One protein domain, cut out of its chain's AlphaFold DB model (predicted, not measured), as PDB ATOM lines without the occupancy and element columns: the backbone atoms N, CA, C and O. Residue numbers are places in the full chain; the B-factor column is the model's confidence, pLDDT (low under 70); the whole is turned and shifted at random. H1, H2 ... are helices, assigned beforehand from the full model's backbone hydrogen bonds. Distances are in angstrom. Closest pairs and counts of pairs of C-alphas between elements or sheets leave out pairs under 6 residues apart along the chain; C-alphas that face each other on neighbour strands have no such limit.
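This is residues 2 to 41 of the 100 residues of an uncharacterized protein of Pseudomonas sp. JG-B (UniProt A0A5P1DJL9). A long helix, H2, sticks out as a free arm from a small head, in which the link of residues 12 to 21 folds back along the shorter helix H1 before it reaches the arm. The picture is loose and open: the two helices are apart, joined by residues 12 to 21, a stretch of chain with no named element. The printed part has 40 residues with two named helices, H1 then H2, and no named strand; the class is all helix. It is loose, with a radius of gyration of the C-alphas of 12.7 A, and its C-alphas span 34 by 22 by 12 A, only just flat.

Find C-alpha 22 at (22.061, 20.017, 36.748); from there H2, residues 22 to 39, runs 25.7 A from first to last C-alpha and ends at C-alpha 39, at (41.968, 34.012, 45.153). Then go back to C-alpha 2 at (25.133, 20.588, 26.683), where H1, residues 2 to 11, begins; it runs 14.4 A.

Begin with H2: residues 22 to 41, of which 22 to 39 belong to H2, stand free, with no C-alpha 8 or more apart along the chain within 10 A. H1 and H2 are apart, with no C-alpha of the one within 8 A of the other. Between them look for residues 12 to 21, a short link that is not tight. In the backbones of H1 and H2 you will find every O i to N i+4 pair within hydrogen-bond range.

The two C-alphas farthest apart are those of Arg 3 and His 41, at 35.2 A. The C-alphas of Thr 2 and His 41, the first and last printed, are 32.4 A apart. The printed part has no cut. The mean pLDDT of the printed part is 92.4, and no printed residue is under 70.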
ATOM      1  N   THR A   2      23.898  21.181  27.254       90.81
ATOM      2  CA  THR A   2      25.133  20.588  26.683       90.81
ATOM      3  C   THR A   2      25.410  20.988  25.229       90.81
ATOM      4  O   THR A   2      26.465  21.536  24.932       90.81
ATOM      5  N   ARG A   3      24.440  20.792  24.321       92.06
ATOM      6  CA  ARG A   3      24.608  21.108  22.891       92.06
ATOM      7  C   ARG A   3      24.846  22.598  22.626       92.06
ATOM      8  O   ARG A   3      25.720  22.931  21.839       92.06
ATOM      9  N   ALA A   4      24.095  23.480  23.285       91.50
ATOM     10  CA  ALA A   4      24.232  24.926  23.102       91.50
ATOM     11  C   ALA A   4      25.607  25.420  23.578       91.50
ATOM     12  O   ALA A   4      26.304  26.101  22.836       91.50
ATOM     13  N   VAL A   5      26.031  24.994  24.773       89.44
ATOM     14  CA  VAL A   5      27.337  25.363  25.344       89.44
ATOM     15  C   VAL A   5      28.489  24.799  24.506       89.44
ATOM     16  O   VAL A   5      29.460  25.499  24.253       89.44
ATOM     17  N   THR A   6      28.349  23.575  23.989       92.94
ATOM     18  CA  THR A   6      29.350  22.969  23.095       92.94
ATOM     19  C   THR A   6      29.476  23.720  21.766       92.94
ATOM     20  O   THR A   6      30.584  23.894  21.279       92.94
ATOM     21  N   LEU A   7      28.374  24.195  21.169       93.62
ATOM     22  CA  LEU A   7      28.435  24.982  19.928       93.62
ATOM     23  C   LEU A   7      29.144  26.325  20.135       93.62
ATOM     24  O   LEU A   7      29.968  26.710  19.309       93.62
ATOM     25  N   VAL A   8      28.870  27.002  21.254       92.94
ATOM     26  CA  VAL A   8      29.565  28.244  21.618       92.94
ATOM     27  C   VAL A   8      31.052  27.975  21.851       92.94
ATOM     28  O   VAL A   8      31.889  28.657  21.272       92.94
ATOM     29  N   ALA A   9      31.406  26.934  22.603       91.56
ATOM     30  CA  ALA A   9      32.806  26.585  22.835       91.56
ATOM     31  C   ALA A   9      33.542  26.190  21.540       91.56
ATOM     32  O   ALA A   9      34.687  26.585  21.337       91.56
ATOM     33  N   ARG A  10      32.869  25.499  20.610       93.12
ATOM     34  CA  ARG A  10      33.411  25.194  19.276       93.12
ATOM     35  C   ARG A  10      33.705  26.439  18.456       93.12
ATOM     36  O   ARG A  10      34.747  26.489  17.812       93.12
ATOM     37  N   SER A  11      32.854  27.465  18.528       93.25
ATOM     38  CA  SER A  11      33.166  28.762  17.906       93.25
ATOM     39  C   SER A  11      34.393  29.455  18.517       93.25
ATOM     40  O   SER A  11      34.993  30.299  17.864       93.25
ATOM     41  N   GLN A  12      34.802  29.062  19.727       93.19
ATOM     42  CA  GLN A  12      36.004  29.541  20.418       93.19
ATOM     43  C   GLN A  12      37.206  28.584  20.267       93.19
ATOM     44  O   GLN A  12      38.222  28.767  20.931       93.19
ATOM     45  N   GLY A  13      37.112  27.562  19.405       92.31
ATOM     46  CA  GLY A  13      38.202  26.618  19.126       92.31
ATOM     47  C   GLY A  13      38.224  25.356  19.997       92.31
ATOM     48  O   GLY A  13      39.124  24.532  19.847       92.31
ATOM     49  N   TYR A  14      37.237  25.156  20.875       91.69
ATOM     50  CA  TYR A  14      37.123  23.941  21.688       91.69
ATOM     51  C   TYR A  14      36.569  22.776  20.853       91.69
ATOM     52  O   TYR A  14      35.471  22.877  20.312       91.69
ATOM     53  N   GLN A  15      37.296  21.664  20.729       88.56
ATOM     54  CA  GLN A  15      36.897  20.582  19.811       88.56
ATOM     55  C   GLN A  15      35.932  19.560  20.437       88.56
ATOM     56  O   GLN A  15      35.032  19.043  19.760       88.56
ATOM     57  N   ASP A  16      36.052  19.337  21.744       90.81
ATOM     58  CA  ASP A  16      35.280  18.333  22.470       90.81
ATOM     59  C   ASP A  16      33.885  18.806  22.900       90.81
ATOM     60  O   ASP A  16      33.475  19.953  22.719       90.81
ATOM     61  N   THR A  17      33.111  17.879  23.461       89.38
ATOM     62  CA  THR A  17      31.778  18.170  23.998       89.38
ATOM     63  C   THR A  17      31.873  18.654  25.442       89.38
ATOM     64  O   THR A  17      32.504  18.013  26.277       89.38
ATOM     65  N   LEU A  18      31.191  19.756  25.771       89.69
ATOM     66  CA  LEU A  18      31.083  20.246  27.147       89.69
ATOM     67  C   LEU A  18      29.840  19.673  27.825       89.69
ATOM     68  O   LEU A  18      28.705  20.056  27.519       89.69
ATOM     69  N   HIS A  19      30.060  18.766  28.776       90.12
ATOM     70  CA  HIS A  19      29.006  18.124  29.555       90.12
ATOM     71  C   HIS A  19      28.386  19.090  30.570       90.12
ATOM     72  O   HIS A  19      28.968  19.376  31.613       90.12
ATOM     73  N   VAL A  20      27.160  19.550  30.299       90.88
ATOM     74  CA  VAL A  20      26.417  20.438  31.204       90.88
ATOM     75  C   VAL A  20      25.174  19.729  31.723       90.88
ATOM     76  O   VAL A  20      24.201  19.530  30.994       90.88
ATOM     77  N   GLY A  21      25.195  19.378  33.007       90.69
ATOM     78  CA  GLY A  21      24.073  18.777  33.721       90.69
ATOM     79  C   GLY A  21      23.718  19.568  34.975       90.69
ATOM     80  O   GLY A  21      24.527  20.345  35.477       90.69
ATOM     81  N   ARG A  22      22.509  19.353  35.509       92.31
ATOM     82  CA  ARG A  22      22.061  20.017  36.748       92.31
ATOM     83  C   ARG A  22      23.006  19.740  37.921       92.31
ATOM     84  O   ARG A  22      23.334  20.656  38.658       92.31
ATOM     85  N   VAL A  23      23.460  18.494  38.057       93.94
ATOM     86  CA  VAL A  23      24.322  18.059  39.165       93.94
ATOM     87  C   VAL A  23      25.782  18.436  38.913       93.94
ATOM     88  O   VAL A  23      26.387  19.116  39.734       93.94
ATOM     89  N   SER A  24      26.340  18.062  37.758       88.94
ATOM     90  CA  SER A  24      27.758  18.299  37.457       88.94
ATOM     91  C   SER A  24      28.121  19.786  37.430       88.94
ATOM     92  O   SER A  24      29.127  20.184  38.012       88.94
ATOM     93  N   ASN A  25      27.279  20.629  36.824       92.19
ATOM     94  CA  ASN A  25      27.526  22.068  36.761       92.19
ATOM     95  C   ASN A  25      27.342  22.751  38.123       92.19
ATOM     96  O   ASN A  25      28.052  23.706  38.418       92.19
ATOM     97  N   ALA A  26      26.414  22.272  38.960       93.75
ATOM     98  CA  ALA A  26      26.256  22.793  40.317       93.75
ATOM     99  C   ALA A  26      27.501  22.506  41.169       93.75
ATOM    100  O   ALA A  26      27.989  23.408  41.845       93.75
ATOM    101  N   ILE A  27      28.053  21.293  41.080       94.50
ATOM    102  CA  ILE A  27      29.284  20.915  41.789       94.50
ATOM    103  C   ILE A  27      30.469  21.751  41.294       94.50
ATOM    104  O   ILE A  27      31.151  22.371  42.105       94.50
ATOM    105  N   CYS A  28      30.673  21.835  39.974       93.38
ATOM    106  CA  CYS A  28      31.726  22.672  39.389       93.38
ATOM    107  C   CYS A  28      31.584  24.138  39.830       93.38
ATOM    108  O   CYS A  28      32.549  24.760  40.263       93.38
ATOM    109  N   GLY A  29      30.358  24.668  39.829       94.38
ATOM    110  CA  GLY A  29      30.076  26.028  40.281       94.38
ATOM    111  C   GLY A  29      30.414  26.281  41.753       94.38
ATOM    112  O   GLY A  29      30.844  27.383  42.080       94.38
ATOM    113  N   LEU A  30      30.255  25.295  42.642       95.69
ATOM    114  CA  LEU A  30      30.669  25.424  44.045       95.69
ATOM    115  C   LEU A  30      32.189  25.535  44.173       95.69
ATOM    116  O   LEU A  30      32.665  26.407  44.897       95.69
ATOM    117  N   VAL A  31      32.925  24.683  43.456       95.81
ATOM    118  CA  VAL A  31      34.394  24.683  43.466       95.81
ATOM    119  C   VAL A  31      34.923  26.003  42.912       95.81
ATOM    120  O   VAL A  31      35.619  26.715  43.623       95.81
ATOM    121  N   VAL A  32      34.470  26.413  41.723       96.31
ATOM    122  CA  VAL A  32      34.897  27.677  41.096       96.31
ATOM    123  C   VAL A  32      34.616  28.881  41.998       96.31
ATOM    124  O   VAL A  32      35.459  29.759  42.141       96.31
ATOM    125  N   ARG A  33      33.451  28.937  42.657       96.56
ATOM    126  CA  ARG A  33      33.142  30.025  43.603       96.56
ATOM    127  C   ARG A  33      34.048  30.006  44.826       96.56
ATOM    128  O   ARG A  33      34.395  31.071  45.327       96.56
ATOM    129  N   ARG A  34      34.384  28.817  45.330       95.81
ATOM    130  CA  ARG A  34      35.284  28.670  46.472       95.81
ATOM    131  C   ARG A  34      36.686  29.145  46.114       95.81
ATOM    132  O   ARG A  34      37.244  29.915  46.889       95.81
ATOM    133  N   ASP A  35      37.173  28.740  44.947       95.94
ATOM    134  CA  ASP A  35      38.494  29.093  44.435       95.94
ATOM    135  C   ASP A  35      38.595  30.595  44.171       95.94
ATOM    136  O   ASP A  35      39.524  31.231  44.652       95.94
ATOM    137  N   LEU A  36      37.589  31.200  43.531       95.62
ATOM    138  CA  LEU A  36      37.534  32.653  43.339       95.62
ATOM    139  C   LEU A  36      37.515  33.410  44.672       95.62
ATOM    140  O   LEU A  36      38.211  34.408  44.820       95.62
ATOM    141  N   ALA A  37      36.748  32.930  45.657       92.44
ATOM    142  CA  ALA A  37      36.716  33.538  46.986       92.44
ATOM    143  C   ALA A  37      38.049  33.385  47.736       92.44
ATOM    144  O   ALA A  37      38.368  34.210  48.589       92.44
ATOM    145  N   HIS A  38      38.810  32.323  47.457       90.50
ATOM    146  CA  HIS A  38      40.160  32.131  47.979       90.50
ATOM    147  C   HIS A  38      41.179  33.022  47.277       90.50
ATOM    148  O   HIS A  38      42.023  33.600  47.951       90.50
ATOM    149  N   GLU A  39      41.093  33.155  45.956       92.88
ATOM    150  CA  GLU A  39      41.968  34.012  45.153       92.88
ATOM    151  C   GLU A  39      41.769  35.493  45.495       92.88
ATOM    152  O   GLU A  39      42.737  36.234  45.633       92.88
ATOM    153  N   SER A  40      40.524  35.913  45.735       90.19
ATOM    154  CA  SER A  40      40.210  37.268  46.195       90.19
ATOM    155  C   SER A  40      40.484  37.497  47.688       90.19
ATOM    156  O   SER A  40      40.226  38.592  48.185       90.19
ATOM    157  N   HIS A  41      40.901  36.476  48.448       86.00
ATOM    158  CA  HIS A  41      41.101  36.607  49.891       86.00
ATOM    159  C   HIS A  41      42.458  37.238  50.205       86.00
ATOM    160  O   HIS A  41      43.508  36.612  50.054       86.00
TER     161      HIS A  41